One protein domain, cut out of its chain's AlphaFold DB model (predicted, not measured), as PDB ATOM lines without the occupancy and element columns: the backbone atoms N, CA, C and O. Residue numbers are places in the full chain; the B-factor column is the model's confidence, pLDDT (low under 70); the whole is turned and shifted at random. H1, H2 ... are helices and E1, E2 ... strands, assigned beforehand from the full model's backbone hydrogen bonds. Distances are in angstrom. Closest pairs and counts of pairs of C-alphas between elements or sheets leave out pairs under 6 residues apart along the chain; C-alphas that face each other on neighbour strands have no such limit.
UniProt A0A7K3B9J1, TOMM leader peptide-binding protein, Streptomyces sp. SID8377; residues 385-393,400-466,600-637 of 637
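Overview. This is residues 385 to 393, 400 to 466 and 600 to 637 of the 637 residues of the protein "TOMM leader peptide-binding protein" of Streptomyces sp. SID8377 (UniProt A0A7K3B9J1). What does the model look like at first sight? It is one strongly twisted sheet of five strands, with the long pair E4 and E5 through its middle and the long helix H2 packed along E5 and E3. The hairpin of E1 and E2 is set askew beside E4, H1 lies on the other side of E5 from H2, and H4 sits in the turn from E4 to E5. What is the make-up? The printed part has 114 residues with four named helices and five named strands, in the order E1 E2 H1 E3 H2 H3 E4 H4 E5; the antiparallel sheet runs E2 E1 E4 E5 E3, and the class is mixed, helices and strands. It is compact, with a radius of gyration of the C-alphas of 13.5 A and spans of 39 by 34 by 27 A.

Along the chain. Where do the elements before the second cut lie? After residues 385 to 393 come E1, residues 404 to 409, from C-alpha 404 at (17.931, -4.679, 24.796), E2, 415 to 419, and H1, 420 to 423. E3 is residues 442 to 445, and H2, 448 to 466, is 26.8 A long. What follows? H3 is residues 600 to 606, E4 609 to 615 with 19.6 A, H4 619 to 623, and E5 628 to 636 with 26.4 A, ending at C-alpha 636 at (4.196, -4.214, 37.133).

Arrangement. How is the sheet joined? In the hairpin of E1 and E2, N 407 and O 416 are 2.8 A apart; between E1 and E4, N 408 and O 613 are 2.8 A apart. N 612 and O 633 of E4 and E5 are 2.9 A apart, and N 443 and O 630 of E3 and E5 are 2.9 A apart. How do the helices stand? H2 is on the sheet at the sheet's level, height 2.9 A; its closest C-alphas to E5 are those of Gly 455 and Val 632, 5.0 A. H1 is on the sheet at a height of 7.5 A, over none of the strands, but only just, with 2 of its C-alphas falling on E4. H2 and H3 on one face of the sheet make two layers, helices on one face of a sheet. Are the helices' backbones complete? In H2, H3 and H4 every O i to N i+4 pair is within hydrogen-bond range; H1 is too short for such a pair.

Size, cuts and confidence. How far does it reach? The two C-alphas farthest apart, of Leu 393 and Ile 624, are 40.0 A apart. Where are the cuts and the long link? Residues 394 to 399 and 467 to 599 are not printed, with C-alpha gaps of 15.1 A and 19.2 A; H1 to E3 is a long link of 18 residues. Where is confidence low? Residues 400 to 402 are under 70, and the mean pLDDT of the printed part is 93.0.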
ATOM      1  N   GLY A 385      13.535  -5.595  37.354       89.69
ATOM      2  CA  GLY A 385      12.762  -5.965  38.546       89.69
ATOM      3  C   GLY A 385      11.254  -5.721  38.453       89.69
ATOM      4  O   GLY A 385      10.534  -6.110  39.364       89.69
ATOM      5  N   ARG A 386      10.765  -5.079  37.384       93.00
ATOM      6  CA  ARG A 386       9.326  -4.926  37.130       93.00
ATOM      7  C   ARG A 386       8.739  -6.078  36.319       93.00
ATOM      8  O   ARG A 386       7.521  -6.169  36.244       93.00
ATOM      9  N   LEU A 387       9.570  -6.915  35.700       95.19
ATOM     10  CA  LEU A 387       9.134  -8.056  34.896       95.19
ATOM     11  C   LEU A 387       8.849  -9.262  35.788       95.19
ATOM     12  O   LEU A 387       9.663  -9.597  36.642       95.19
ATOM     13  N   GLU A 388       7.736  -9.954  35.552       94.62
ATOM     14  CA  GLU A 388       7.333 -11.096  36.391       94.62
ATOM     15  C   GLU A 388       8.286 -12.287  36.322       94.62
ATOM     16  O   GLU A 388       8.422 -13.026  37.289       94.62
ATOM     17  N   VAL A 389       8.980 -12.452  35.198       94.31
ATOM     18  CA  VAL A 389       9.979 -13.513  35.003       94.31
ATOM     19  C   VAL A 389      11.343 -13.159  35.605       94.31
ATOM     20  O   VAL A 389      12.322 -13.860  35.371       94.31
ATOM     21  N   PHE A 390      11.469 -12.047  36.334       93.81
ATOM     22  CA  PHE A 390      12.725 -11.670  36.976       93.81
ATOM     23  C   PHE A 390      13.053 -12.605  38.147       93.81
ATOM     24  O   PHE A 390      12.294 -12.706  39.104       93.81
ATOM     25  N   GLY A 391      14.237 -13.221  38.121       87.12
ATOM     26  CA  GLY A 391      14.666 -14.214  39.113       87.12
ATOM     27  C   GLY A 391      15.084 -13.639  40.474       87.12
ATOM     28  O   GLY A 391      15.680 -14.341  41.282       87.12
ATOM     29  N   GLY A 392      14.860 -12.344  40.733       84.06
ATOM     30  CA  GLY A 392      15.158 -11.714  42.027       84.06
ATOM     31  C   GLY A 392      16.647 -11.486  42.331       84.06
ATOM     32  O   GLY A 392      16.975 -10.975  43.401       84.06
ATOM     33  N   LEU A 393      17.562 -11.826  41.414       76.50
ATOM     34  CA  LEU A 393      19.006 -11.674  41.613       76.50
ATOM     35  C   LEU A 393      19.412 -10.191  41.670       76.50
ATOM     36  O   LEU A 393      19.620  -9.535  40.647       76.50
ATOM     37  N   SER A 400      23.625  -2.000  33.051       50.22
ATOM     38  CA  SER A 400      24.597  -1.168  32.362       50.22
ATOM     39  C   SER A 400      25.355  -2.101  31.430       50.22
ATOM     40  O   SER A 400      26.388  -2.660  31.801       50.22
ATOM     41  N   GLY A 401      24.772  -2.363  30.255       57.50
ATOM     42  CA  GLY A 401      25.450  -3.078  29.164       57.50
ATOM     43  C   GLY A 401      24.921  -4.467  28.784       57.50
ATOM     44  O   GLY A 401      25.650  -5.224  28.152       57.50
ATOM     45  N   GLY A 402      23.690  -4.840  29.151       69.50
ATOM     46  CA  GLY A 402      23.025  -6.022  28.572       69.50
ATOM     47  C   GLY A 402      22.266  -5.660  27.291       69.50
ATOM     48  O   GLY A 402      21.766  -4.541  27.197       69.50
ATOM     49  N   ALA A 403      22.151  -6.587  26.336       85.38
ATOM     50  CA  ALA A 403      21.382  -6.365  25.111       85.38
ATOM     51  C   ALA A 403      19.900  -6.076  25.419       85.38
ATOM     52  O   ALA A 403      19.278  -6.758  26.240       85.38
ATOM     53  N   THR A 404      19.348  -5.061  24.762       89.69
ATOM     54  CA  THR A 404      17.931  -4.679  24.796       89.69
ATOM     55  C   THR A 404      17.234  -5.156  23.523       89.69
ATOM     56  O   THR A 404      17.875  -5.371  22.498       89.69
ATOM     57  N   THR A 405      15.912  -5.303  23.578       90.12
ATOM     58  CA  THR A 405      15.064  -5.510  22.398       90.12
ATOM     59  C   THR A 405      13.821  -4.619  22.499       90.12
ATOM     60  O   THR A 405      13.351  -4.382  23.621       90.12
ATOM     61  N   PRO A 406      13.299  -4.072  21.386       92.62
ATOM     62  CA  PRO A 406      12.056  -3.314  21.411       92.62
ATOM     63  C   PRO A 406      10.862  -4.211  21.759       92.62
ATOM     64  O   PRO A 406      10.783  -5.368  21.351       92.62
ATOM     65  N   ALA A 407       9.915  -3.642  22.493       94.31
ATOM     66  CA  ALA A 407       8.621  -4.222  22.807       94.31
ATOM     67  C   ALA A 407       7.519  -3.187  22.561       94.31
ATOM     68  O   ALA A 407       7.738  -1.989  22.731       94.31
ATOM     69  N   VAL A 408       6.322  -3.644  22.208       95.69
ATOM     70  CA  VAL A 408       5.137  -2.795  22.030       95.69
ATOM     71  C   VAL A 408       4.123  -3.126  23.110       95.69
ATOM     72  O   VAL A 408       3.808  -4.292  23.340       95.69
ATOM     73  N   SER A 409       3.583  -2.116  23.781       96.50
ATOM     74  CA  SER A 409       2.516  -2.333  24.745       96.50
ATOM     75  C   SER A 409       1.228  -2.733  24.037       96.50
ATOM     76  O   SER A 409       0.756  -2.039  23.140       96.50
ATOM     77  N   LEU A 410       0.628  -3.837  24.480       97.00
ATOM     78  CA  LEU A 410      -0.642  -4.318  23.932       97.00
ATOM     79  C   LEU A 410      -1.838  -3.432  24.315       97.00
ATOM     80  O   LEU A 410      -2.909  -3.582  23.739       97.00
ATOM     81  N   HIS A 411      -1.654  -2.514  25.267       96.06
ATOM     82  CA  HIS A 411      -2.704  -1.641  25.796       96.06
ATOM     83  C   HIS A 411      -2.909  -0.384  24.947       96.06
ATOM     84  O   HIS A 411      -4.036  -0.035  24.613       96.06
ATOM     85  N   ASP A 412      -1.812   0.293  24.607       94.00
ATOM     86  CA  ASP A 412      -1.816   1.634  24.003       94.00
ATOM     87  C   ASP A 412      -0.895   1.763  22.774       94.00
ATOM     88  O   ASP A 412      -0.838   2.824  22.155       94.00
ATOM     89  N   GLY A 413      -0.174   0.699  22.403       92.94
ATOM     90  CA  GLY A 413       0.773   0.704  21.288       92.94
ATOM     91  C   GLY A 413       2.098   1.419  21.570       92.94
ATOM     92  O   GLY A 413       2.904   1.557  20.653       92.94
ATOM     93  N   SER A 414       2.354   1.865  22.805       93.06
ATOM     94  CA  SER A 414       3.617   2.522  23.164       93.06
ATOM     95  C   SER A 414       4.819   1.580  23.037       93.06
ATOM     96  O   SER A 414       4.734   0.394  23.363       93.06
ATOM     97  N   THR A 415       5.955   2.115  22.590       93.38
ATOM     98  CA  THR A 415       7.210   1.364  22.444       93.38
ATOM     99  C   THR A 415       8.040   1.432  23.723       93.38
ATOM    100  O   THR A 415       8.191   2.494  24.325       93.38
ATOM    101  N   TRP A 416       8.617   0.298  24.108       92.94
ATOM    102  CA  TRP A 416       9.478   0.125  25.275       92.94
ATOM    103  C   TRP A 416      10.749  -0.626  24.886       92.94
ATOM    104  O   TRP A 416      10.746  -1.414  23.942       92.94
ATOM    105  N   LEU A 417      11.828  -0.436  25.642       92.44
ATOM    106  CA  LEU A 417      12.989  -1.320  25.593       92.44
ATOM    107  C   LEU A 417      12.932  -2.299  26.762       92.44
ATOM    108  O   LEU A 417      12.799  -1.888  27.914       92.44
ATOM    109  N   VAL A 418      13.062  -3.592  26.473       92.56
ATOM    110  CA  VAL A 418      13.081  -4.663  27.482       92.56
ATOM    111  C   VAL A 418      14.373  -5.477  27.389       92.56
ATOM    112  O   VAL A 418      15.031  -5.472  26.342       92.56
ATOM    113  N   PRO A 419      14.800  -6.150  28.474       92.12
ATOM    114  CA  PRO A 419      15.991  -6.986  28.435       92.12
ATOM    115  C   PRO A 419      15.816  -8.113  27.432       92.12
ATOM    116  O   PRO A 419      14.850  -8.866  27.518       92.12
ATOM    117  N   ALA A 420      16.777  -8.284  26.521       92.31
ATOM    118  CA  ALA A 420      16.736  -9.402  25.579       92.31
ATOM    119  C   ALA A 420      16.716 -10.750  26.321       92.31
ATOM    120  O   ALA A 420      16.021 -11.668  25.910       92.31
ATOM    121  N   ALA A 421      17.392 -10.835  27.472       92.38
ATOM    122  CA  ALA A 421      17.362 -12.001  28.354       92.38
ATOM    123  C   ALA A 421      15.975 -12.301  28.959       92.38
ATOM    124  O   ALA A 421      15.743 -13.431  29.365       92.38
ATOM    125  N   ALA A 422      15.065 -11.321  29.023       94.31
ATOM    126  CA  ALA A 422      13.683 -11.542  29.449       94.31
ATOM    127  C   ALA A 422      12.789 -12.001  28.289       94.31
ATOM    128  O   ALA A 422      11.865 -12.774  28.502       94.31
ATOM    129  N   ALA A 423      13.065 -11.537  27.065       94.62
ATOM    130  CA  ALA A 423      12.347 -11.957  25.860       94.62
ATOM    131  C   ALA A 423      12.794 -13.337  25.337       94.62
ATOM    132  O   ALA A 423      11.999 -14.045  24.720       94.62
ATOM    133  N   TYR A 424      14.052 -13.708  25.601       93.75
ATOM    134  CA  TYR A 424      14.685 -14.976  25.226       93.75
ATOM    135  C   TYR A 424      15.328 -15.660  26.450       93.75
ATOM    136  O   TYR A 424      16.551 -15.847  26.493       93.75
ATOM    137  N   PRO A 425      14.541 -16.019  27.477       93.12
ATOM    138  CA  PRO A 425      15.060 -16.542  28.746       93.12
ATOM    139  C   PRO A 425      15.730 -17.918  28.635       93.12
ATOM    140  O   PRO A 425      16.515 -18.283  29.510       93.12
ATOM    141  N   LEU A 426      15.457 -18.662  27.559       92.88
ATOM    142  CA  LEU A 426      16.035 -19.980  27.267       92.88
ATOM    143  C   LEU A 426      17.268 -19.912  26.354       92.88
ATOM    144  O   LEU A 426      17.837 -20.939  25.995       92.88
ATOM    145  N   SER A 427      17.668 -18.706  25.954       91.75
ATOM    146  CA  SER A 427      18.790 -18.476  25.049       91.75
ATOM    147  C   SER A 427      20.082 -18.115  25.795       91.75
ATOM    148  O   SER A 427      20.047 -17.750  26.978       91.75
ATOM    149  N   PRO A 428      21.234 -18.078  25.099       88.69
ATOM    150  CA  PRO A 428      22.482 -17.571  25.665       88.69
ATOM    151  C   PRO A 428      22.407 -16.137  26.219       88.69
ATOM    152  O   PRO A 428      23.235 -15.772  27.057       88.69
ATOM    153  N   ALA A 429      21.424 -15.313  25.826       89.06
ATOM    154  CA  ALA A 429      21.255 -13.982  26.419       89.06
ATOM    155  C   ALA A 429      20.953 -14.026  27.921       89.06
ATOM    156  O   ALA A 429      21.321 -13.098  28.644       89.06
ATOM    157  N   ASN A 430      20.342 -15.109  28.403       91.06
ATOM    158  CA  ASN A 430      20.079 -15.334  29.818       91.06
ATOM    159  C   ASN A 430      21.106 -16.281  30.469       91.06
ATOM    160  O   ASN A 430      20.829 -16.885  31.497       91.06
ATOM    161  N   ALA A 431      22.337 -16.372  29.945       88.50
ATOM    162  CA  ALA A 431      23.392 -17.222  30.520       88.50
ATOM    163  C   ALA A 431      23.749 -16.897  31.989       88.50
ATOM    164  O   ALA A 431      24.400 -17.689  32.663       88.50
ATOM    165  N   ARG A 432      23.345 -15.722  32.496       87.62
ATOM    166  CA  ARG A 432      23.501 -15.320  33.905       87.62
ATOM    167  C   ARG A 432      22.278 -15.631  34.778       87.62
ATOM    168  O   ARG A 432      22.288 -15.229  35.936       87.62
ATOM    169  N   LEU A 433      21.245 -16.267  34.220       90.69
ATOM    170  CA  LEU A 433      20.008 -16.665  34.902       90.69
ATOM    171  C   LEU A 433      19.365 -15.517  35.698       90.69
ATOM    172  O   LEU A 433      18.904 -15.692  36.820       90.69
ATOM    173  N   ARG A 434      19.378 -14.302  35.128       89.38
ATOM    174  CA  ARG A 434      18.740 -13.125  35.752       89.38
ATOM    175  C   ARG A 434      17.222 -13.177  35.635       89.38
ATOM    176  O   ARG A 434      16.529 -12.561  36.441       89.38
ATOM    177  N   PHE A 435      16.737 -13.876  34.621       93.38
ATOM    178  CA  PHE A 435      15.334 -14.192  34.426       93.38
ATOM    179  C   PHE A 435      15.151 -15.699  34.567       93.38
ATOM    180  O   PHE A 435      16.084 -16.460  34.296       93.38
ATOM    181  N   GLU A 436      13.969 -16.116  34.996       94.00
ATOM    182  CA  GLU A 436      13.601 -17.525  35.067       94.00
ATOM    183  C   GLU A 436      13.709 -18.157  33.666       94.00
ATOM    184  O   GLU A 436      13.167 -17.590  32.713       94.00
ATOM    185  N   PRO A 437      14.392 -19.304  33.495       94.25
ATOM    186  CA  PRO A 437      14.405 -20.047  32.235       94.25
ATOM    187  C   PRO A 437      13.033 -20.676  31.938       94.25
ATOM    188  O   PRO A 437      12.775 -21.834  32.252       94.25
ATOM    189  N   THR A 438      12.135 -19.905  31.325       95.88
ATOM    190  CA  THR A 438      10.744 -20.308  31.062       95.88
ATOM    191  C   THR A 438      10.318 -20.028  29.623       95.88
ATOM    192  O   THR A 438      10.793 -19.083  29.003       95.88
ATOM    193  N   SER A 439       9.380 -20.809  29.084       95.81
ATOM    194  CA  SER A 439       8.673 -20.472  27.837       95.81
ATOM    195  C   SER A 439       7.494 -19.507  28.039       95.81
ATOM    196  O   SER A 439       6.763 -19.227  27.087       95.81
ATOM    197  N   ALA A 440       7.295 -18.982  29.256       97.44
ATOM    198  CA  ALA A 440       6.208 -18.064  29.579       97.44
ATOM    199  C   ALA A 440       6.141 -16.894  28.594       97.44
ATOM    200  O   ALA A 440       7.107 -16.159  28.388       97.44
ATOM    201  N   GLY A 441       4.973 -16.721  27.985       98.00
ATOM    202  CA  GLY A 441       4.738 -15.651  27.028       98.00
ATOM    203  C   GLY A 441       5.145 -15.956  25.593       98.00
ATOM    204  O   GLY A 441       4.682 -15.247  24.701       98.00
ATOM    205  N   ALA A 442       5.974 -16.974  25.350       97.69
ATOM    206  CA  ALA A 442       6.425 -17.339  24.012       97.69
ATOM    207  C   ALA A 442       5.323 -18.085  23.246       97.69
ATOM    208  O   ALA A 442       4.709 -19.020  23.761       97.69
ATOM    209  N   ALA A 443       5.085 -17.683  21.999       97.56
ATOM    210  CA  ALA A 443       4.115 -18.319  21.115       97.56
ATOM    211  C   ALA A 443       4.562 -18.269  19.649       97.56
ATOM    212  O   ALA A 443       5.290 -17.363  19.233       97.56
ATOM    213  N   ALA A 444       4.072 -19.232  18.864       97.19
ATOM    214  CA  ALA A 444       4.203 -19.266  17.412       97.19
ATOM    215  C   ALA A 444       2.875 -19.677  16.755       97.19
ATOM    216  O   ALA A 444       2.251 -20.679  17.129       97.19
ATOM    217  N   ASP A 445       2.439 -18.892  15.772       96.06
ATOM    218  CA  ASP A 445       1.187 -19.089  15.035       96.06
ATOM    219  C   ASP A 445       1.265 -18.404  13.657       96.06
ATOM    220  O   ASP A 445       2.286 -17.840  13.274       96.06
ATOM    221  N   TRP A 446       0.192 -18.444  12.878       93.38
ATOM    222  CA  TRP A 446       0.108 -17.897  11.528       93.38
ATOM    223  C   TRP A 446      -0.067 -16.378  11.496       93.38
ATOM    224  O   TRP A 446       0.246 -15.756  10.484       93.38
ATOM    225  N   THR A 447      -0.583 -15.775  12.572       93.94
ATOM    226  CA  THR A 447      -0.879 -14.336  12.640       93.94
ATOM    227  C   THR A 447      -0.343 -13.703  13.922       93.94
ATOM    228  O   THR A 447      -0.291 -14.337  14.975       93.94
ATOM    229  N   LEU A 448       0.004 -12.413  13.854       93.44
ATOM    230  CA  LEU A 448       0.418 -11.639  15.033       93.44
ATOM    231  C   LEU A 448      -0.663 -11.600  16.120       93.44
ATOM    232  O   LEU A 448      -0.336 -11.593  17.302       93.44
ATOM    233  N   GLU A 449      -1.939 -11.565  15.737       94.94
ATOM    234  CA  GLU A 449      -3.060 -11.574  16.682       94.94
ATOM    235  C   GLU A 449      -3.090 -12.870  17.499       94.94
ATOM    236  O   GLU A 449      -3.105 -12.814  18.729       94.94
ATOM    237  N   ALA A 450      -2.992 -14.025  16.834       95.50
ATOM    238  CA  ALA A 450      -2.980 -15.324  17.501       95.50
ATOM    239  C   ALA A 450      -1.745 -15.497  18.400       95.50
ATOM    240  O   ALA A 450      -1.869 -15.980  19.525       95.50
ATOM    241  N   VAL A 451      -0.570 -15.037  17.949       97.56
ATOM    242  CA  VAL A 451       0.660 -15.047  18.759       97.56
ATOM    243  C   VAL A 451       0.513 -14.172  20.007       97.56
ATOM    244  O   VAL A 451       0.908 -14.586  21.093       97.56
ATOM    245  N   ARG A 452      -0.070 -12.972  19.889       97.94
ATOM    246  CA  ARG A 452      -0.293 -12.070  21.033       97.94
ATOM    247  C   ARG A 452      -1.280 -12.654  22.037       97.94
ATOM    248  O   ARG A 452      -1.032 -12.564  23.236       97.94
ATOM    249  N   GLU A 453      -2.370 -13.251  21.562       98.00
ATOM    250  CA  GLU A 453      -3.363 -13.904  22.418       98.00
ATOM    251  C   GLU A 453      -2.759 -15.097  23.170       98.00
ATOM    252  O   GLU A 453      -2.844 -15.169  24.396       98.00
ATOM    253  N   GLN A 454      -2.091 -16.005  22.457       97.69
ATOM    254  CA  GLN A 454      -1.476 -17.190  23.058       97.69
ATOM    255  C   GLN A 454      -0.325 -16.832  23.990       97.69
ATOM    256  O   GLN A 454      -0.227 -17.393  25.079       97.69
ATOM    257  N   GLY A 455       0.510 -15.865  23.603       98.31
ATOM    258  CA  GLY A 455       1.565 -15.349  24.463       98.31
ATOM    259  C   GLY A 455       0.994 -14.746  25.746       98.31
ATOM    260  O   GLY A 455       1.472 -15.046  26.836       98.31
ATOM    261  N   LEU A 456      -0.087 -13.965  25.659       98.69
ATOM    262  CA  LEU A 456      -0.756 -13.419  26.840       98.69
ATOM    263  C   LEU A 456      -1.264 -14.530  27.774       98.69
ATOM    264  O   LEU A 456      -0.999 -14.483  28.975       98.69
ATOM    265  N   CYS A 457      -1.946 -15.542  27.232       98.69
ATOM    266  CA  CYS A 457      -2.427 -16.693  28.001       98.69
ATOM    267  C   CYS A 457      -1.279 -17.486  28.645       98.69
ATOM    268  O   CYS A 457      -1.358 -17.807  29.827       98.69
ATOM    269  N   SER A 458      -0.189 -17.729  27.909       98.31
ATOM    270  CA  SER A 458       1.009 -18.425  28.398       98.31
ATOM    271  C   SER A 458       1.691 -17.669  29.548       98.31
ATOM    272  O   SER A 458       2.011 -18.252  30.585       98.31
ATOM    273  N   ALA A 459       1.850 -16.346  29.424       98.50
ATOM    274  CA  ALA A 459       2.424 -15.522  30.487       98.50
ATOM    275  C   ALA A 459       1.544 -15.520  31.753       98.50
ATOM    276  O   ALA A 459       2.045 -15.633  32.874       98.50
ATOM    277  N   LEU A 460       0.220 -15.463  31.585       98.56
ATOM    278  CA  LEU A 460      -0.732 -15.564  32.692       98.56
ATOM    279  C   LEU A 460      -0.773 -16.965  33.312       98.56
ATOM    280  O   LEU A 460      -0.949 -17.091  34.521       98.56
ATOM    281  N   ALA A 461      -0.567 -18.018  32.522       98.25
ATOM    282  CA  ALA A 461      -0.449 -19.382  33.021       98.25
ATOM    283  C   ALA A 461       0.763 -19.546  33.940       98.25
ATOM    284  O   ALA A 461       0.629 -20.107  35.028       98.25
ATOM    285  N   TYR A 462       1.912 -18.984  33.552       97.75
ATOM    286  CA  TYR A 462       3.094 -18.927  34.410       97.75
ATOM    287  C   TYR A 462       2.813 -18.174  35.718       97.75
ATOM    288  O   TYR A 462       3.050 -18.717  36.797       97.75
ATOM    289  N   ARG A 463       2.204 -16.981  35.650       97.00
ATOM    290  CA  ARG A 463       1.758 -16.235  36.841       97.00
ATOM    291  C   ARG A 463       0.842 -17.079  37.735       97.00
ATOM    292  O   ARG A 463       1.013 -17.096  38.952       97.00
ATOM    293  N   GLY A 464      -0.123 -17.785  37.145       96.62
ATOM    294  CA  GLY A 464      -1.048 -18.663  37.862       96.62
ATOM    295  C   GLY A 464      -0.350 -19.814  38.582       96.62
ATOM    296  O   GLY A 464      -0.664 -20.073  39.742       96.62
ATOM    297  N   LEU A 465       0.623 -20.459  37.932       95.94
ATOM    298  CA  LEU A 465       1.460 -21.491  38.547       95.94
ATOM    299  C   LEU A 465       2.275 -20.936  39.715       95.94
ATOM    300  O   LEU A 465       2.236 -21.501  40.806       95.94
ATOM    301  N   VAL A 466       2.971 -19.812  39.512       94.81
ATOM    302  CA  VAL A 466       3.778 -19.171  40.561       94.81
ATOM    303  C   VAL A 466       2.902 -18.823  41.762       94.81
ATOM    304  O   VAL A 466       3.228 -19.219  42.876       94.81
ATOM    305  N   ALA A 600      -9.382  -8.564  28.710       97.31
ATOM    306  CA  ALA A 600      -8.271  -9.128  29.469       97.31
ATOM    307  C   ALA A 600      -7.211  -8.055  29.776       97.31
ATOM    308  O   ALA A 600      -6.796  -7.906  30.923       97.31
ATOM    309  N   LEU A 601      -6.844  -7.245  28.781       98.12
ATOM    310  CA  LEU A 601      -5.909  -6.133  28.952       98.12
ATOM    311  C   LEU A 601      -6.444  -5.080  29.931       98.12
ATOM    312  O   LEU A 601      -5.728  -4.706  30.852       98.12
ATOM    313  N   ALA A 602      -7.717  -4.685  29.830       97.38
ATOM    314  CA  ALA A 602      -8.319  -3.733  30.770       97.38
ATOM    315  C   ALA A 602      -8.291  -4.224  32.231       97.38
ATOM    316  O   ALA A 602      -8.096  -3.430  33.149       97.38
ATOM    317  N   ARG A 603      -8.459  -5.534  32.464       97.00
ATOM    318  CA  ARG A 603      -8.322  -6.126  33.806       97.00
ATOM    319  C   ARG A 603      -6.879  -6.092  34.305       97.00
ATOM    320  O   ARG A 603      -6.658  -5.780  35.465       97.00
ATOM    321  N   LEU A 604      -5.909  -6.367  33.433       97.06
ATOM    322  CA  LEU A 604      -4.494  -6.263  33.794       97.06
ATOM    323  C   LEU A 604      -4.098  -4.830  34.140       97.06
ATOM    324  O   LEU A 604      -3.388  -4.634  35.120       97.06
ATOM    325  N   ASP A 605      -4.589  -3.847  33.388       95.94
ATOM    326  CA  ASP A 605      -4.345  -2.431  33.667       95.94
ATOM    327  C   ASP A 605      -4.925  -2.018  35.032       95.94
ATOM    328  O   ASP A 605      -4.230  -1.398  35.835       95.94
ATOM    329  N   ALA A 606      -6.149  -2.460  35.349       96.06
ATOM    330  CA  ALA A 606      -6.772  -2.232  36.657       96.06
ATOM    331  C   ALA A 606      -5.984  -2.857  37.827       96.06
ATOM    332  O   ALA A 606      -5.952  -2.286  38.917       96.06
ATOM    333  N   ASP A 607      -5.307  -3.983  37.584       93.38
ATOM    334  CA  ASP A 607      -4.428  -4.662  38.542       93.38
ATOM    335  C   ASP A 607      -2.988  -4.099  38.543       93.38
ATOM    336  O   ASP A 607      -2.085  -4.682  39.149       93.38
ATOM    337  N   GLY A 608      -2.730  -2.988  37.841       95.94
ATOM    338  CA  GLY A 608      -1.404  -2.372  37.755       95.94
ATOM    339  C   GLY A 608      -0.382  -3.222  36.994       95.94
ATOM    340  O   GLY A 608       0.815  -3.142  37.263       95.94
ATOM    341  N   THR A 609      -0.828  -4.056  36.051       96.94
ATOM    342  CA  THR A 609       0.019  -4.858  35.159       96.94
ATOM    343  C   THR A 609      -0.061  -4.345  33.720       96.94
ATOM    344  O   THR A 609      -1.122  -4.287  33.105       96.94
ATOM    345  N   ARG A 610       1.096  -4.094  33.112       96.56
ATOM    346  CA  ARG A 610       1.250  -3.870  31.674       96.56
ATOM    347  C   ARG A 610       1.663  -5.157  30.957       96.56
ATOM    348  O   ARG A 610       2.500  -5.907  31.446       96.56
ATOM    349  N   ALA A 611       1.105  -5.374  29.767       98.12
ATOM    350  CA  ALA A 611       1.497  -6.447  28.854       98.12
ATOM    351  C   ALA A 611       2.290  -5.844  27.687       98.12
ATOM    352  O   ALA A 611       1.831  -4.891  27.043       98.12
ATOM    353  N   LEU A 612       3.486  -6.376  27.446       98.19
ATOM    354  CA  LEU A 612       4.423  -5.926  26.418       98.19
ATOM    355  C   LEU A 612       4.702  -7.075  25.452       98.19
ATOM    356  O   LEU A 612       5.009  -8.176  25.885       98.19
ATOM    357  N   PHE A 613       4.621  -6.821  24.154       98.12
ATOM    358  CA  PHE A 613       4.863  -7.806  23.110       98.12
ATOM    359  C   PHE A 613       6.197  -7.545  22.417       98.12
ATOM    360  O   PHE A 613       6.410  -6.461  21.874       98.12
ATOM    361  N   VAL A 614       7.070  -8.547  22.413       96.56
ATOM    362  CA  VAL A 614       8.306  -8.576  21.626       96.56
ATOM    363  C   VAL A 614       8.066  -9.486  20.428       96.56
ATOM    364  O   VAL A 614       7.807 -10.675  20.607       96.56
ATOM    365  N   GLU A 615       8.147  -8.950  19.210       94.38
ATOM    366  CA  GLU A 615       8.134  -9.788  18.010       94.38
ATOM    367  C   GLU A 615       9.489 -10.487  17.876       94.38
ATOM    368  O   GLU A 615      10.530  -9.834  17.825       94.38
ATOM    369  N   THR A 616       9.473 -11.816  17.833       93.94
ATOM    370  CA  THR A 616      10.683 -12.644  17.789       93.94
ATOM    371  C   THR A 616      10.818 -13.418  16.476       93.94
ATOM    372  O   THR A 616      11.775 -14.174  16.319       93.94
ATOM    373  N   THR A 617       9.904 -13.206  15.517       93.38
ATOM    374  CA  THR A 617       9.933 -13.809  14.177       93.38
ATOM    375  C   THR A 617      11.292 -13.613  13.505       93.38
ATOM    376  O   THR A 617      11.739 -12.492  13.258       93.38
ATOM    377  N   THR A 618      11.941 -14.721  13.171       92.50
ATOM    378  CA  THR A 618      13.265 -14.736  12.556       92.50
ATOM    379  C   THR A 618      13.191 -14.609  11.027       92.50
ATOM    380  O   THR A 618      12.162 -14.876  10.404       92.50
ATOM    381  N   ILE A 619      14.287 -14.168  10.395       91.62
ATOM    382  CA  ILE A 619      14.327 -13.854   8.952       91.62
ATOM    383  C   ILE A 619      14.017 -15.058   8.041       91.62
ATOM    384  O   ILE A 619      13.418 -14.893   6.983       91.62
ATOM    385  N   ASP A 620      14.386 -16.266   8.454       92.88
ATOM    386  CA  ASP A 620      14.048 -17.530   7.795       92.88
ATOM    387  C   ASP A 620      12.543 -17.820   7.819       92.88
ATOM    388  O   ASP A 620      11.975 -18.126   6.774       92.88
ATOM    389  N   LEU A 621      11.894 -17.690   8.982       92.75
ATOM    390  CA  LEU A 621      10.446 -17.875   9.117       92.75
ATOM    391  C   LEU A 621       9.692 -16.838   8.285       92.75
ATOM    392  O   LEU A 621       8.710 -17.163   7.613       92.75
ATOM    393  N   HIS A 622      10.206 -15.608   8.274       89.75
ATOM    394  CA  HIS A 622       9.668 -14.526   7.472       89.75
ATOM    395  C   HIS A 622       9.751 -14.804   5.966       89.75
ATOM    396  O   HIS A 622       8.763 -14.631   5.254       89.75
ATOM    397  N   ALA A 623      10.900 -15.295   5.487       87.81
ATOM    398  CA  ALA A 623      11.174 -15.522   4.065       87.81
ATOM    399  C   ALA A 623      10.183 -16.476   3.374       87.81
ATOM    400  O   ALA A 623      10.047 -16.441   2.152       87.81
ATOM    401  N   ILE A 624       9.491 -17.323   4.141       87.00
ATOM    402  CA  ILE A 624       8.503 -18.279   3.623       87.00
ATOM    403  C   ILE A 624       7.101 -18.082   4.186       87.00
ATOM    404  O   ILE A 624       6.232 -18.906   3.914       87.00
ATOM    405  N   ARG A 625       6.871 -17.022   4.975       82.94
ATOM    406  CA  ARG A 625       5.624 -16.833   5.740       82.94
ATOM    407  C   ARG A 625       5.259 -18.086   6.543       82.94
ATOM    408  O   ARG A 625       4.093 -18.466   6.614       82.94
ATOM    409  N   GLY A 626       6.283 -18.739   7.096       79.19
ATOM    410  CA  GLY A 626       6.152 -20.024   7.766       79.19
ATOM    411  C   GLY A 626       5.278 -19.867   8.996       79.19
ATOM    412  O   GLY A 626       4.181 -20.398   9.039       79.19
ATOM    413  N   MET A 627       5.735 -19.083   9.968       92.06
ATOM    414  CA  MET A 627       4.971 -18.695  11.153       92.06
ATOM    415  C   MET A 627       5.472 -17.342  11.658       92.06
ATOM    416  O   MET A 627       6.602 -16.936  11.382       92.06
ATOM    417  N   VAL A 628       4.628 -16.664  12.417       93.75
ATOM    418  CA  VAL A 628       4.971 -15.516  13.249       93.75
ATOM    419  C   VAL A 628       5.304 -16.033  14.645       93.75
ATOM    420  O   VAL A 628       4.639 -16.942  15.142       93.75
ATOM    421  N   ALA A 629       6.312 -15.449  15.287       96.00
ATOM    422  CA  ALA A 629       6.687 -15.764  16.659       96.00
ATOM    423  C   ALA A 629       6.823 -14.491  17.500       96.00
ATOM    424  O   ALA A 629       7.159 -13.411  17.000       96.00
ATOM    425  N   GLY A 630       6.555 -14.609  18.794       96.56
ATOM    426  CA  GLY A 630       6.690 -13.496  19.724       96.56
ATOM    427  C   GLY A 630       6.613 -13.928  21.177       96.56
ATOM    428  O   GLY A 630       6.185 -15.040  21.480       96.56
ATOM    429  N   THR A 631       7.012 -13.019  22.060       98.25
ATOM    430  CA  THR A 631       6.979 -13.210  23.510       98.25
ATOM    431  C   THR A 631       6.187 -12.079  24.159       98.25
ATOM    432  O   THR A 631       6.497 -10.903  23.950       98.25
ATOM    433  N   VAL A 632       5.170 -12.413  24.956       98.62
ATOM    434  CA  VAL A 632       4.457 -11.449  25.808       98.62
ATOM    435  C   VAL A 632       5.070 -11.435  27.204       98.62
ATOM    436  O   VAL A 632       5.131 -12.453  27.883       98.62
ATOM    437  N   LEU A 633       5.488 -10.258  27.654       98.44
ATOM    438  CA  LEU A 633       6.024 -10.014  28.985       98.44
ATOM    439  C   LEU A 633       4.991  -9.277  29.837       98.44
ATOM    440  O   LEU A 633       4.408  -8.281  29.396       98.44
ATOM    441  N   LEU A 634       4.799  -9.737  31.072       98.25
ATOM    442  CA  LEU A 634       3.998  -9.045  32.080       98.25
ATOM    443  C   LEU A 634       4.917  -8.207  32.967       98.25
ATOM    444  O   LEU A 634       5.952  -8.684  33.442       98.25
ATOM    445  N   ALA A 635       4.544  -6.946  33.158       96.50
ATOM    446  CA  ALA A 635       5.310  -5.981  33.928       96.50
ATOM    447  C   ALA A 635       4.415  -5.235  34.920       96.50
ATOM    448  O   ALA A 635       3.375  -4.711  34.528       96.50
ATOM    449  N   ALA A 636       4.834  -5.121  36.178       93.81
ATOM    450  CA  ALA A 636       4.196  -4.214  37.133       93.81
ATOM    451  C   ALA A 636       4.323  -2.758  36.642       93.81
ATOM    452  O   ALA A 636       5.335  -2.432  36.012       93.81
ATOM    453  N   GLN A 637       3.309  -1.913  36.878       84.44
ATOM    454  CA  GLN A 637       3.241  -0.498  36.464       84.44
ATOM    455  C   GLN A 637       4.068   0.475  37.316       84.44
ATOM    456  O   GLN A 637       4.409   0.147  38.469       84.44
TER     457      GLN A 637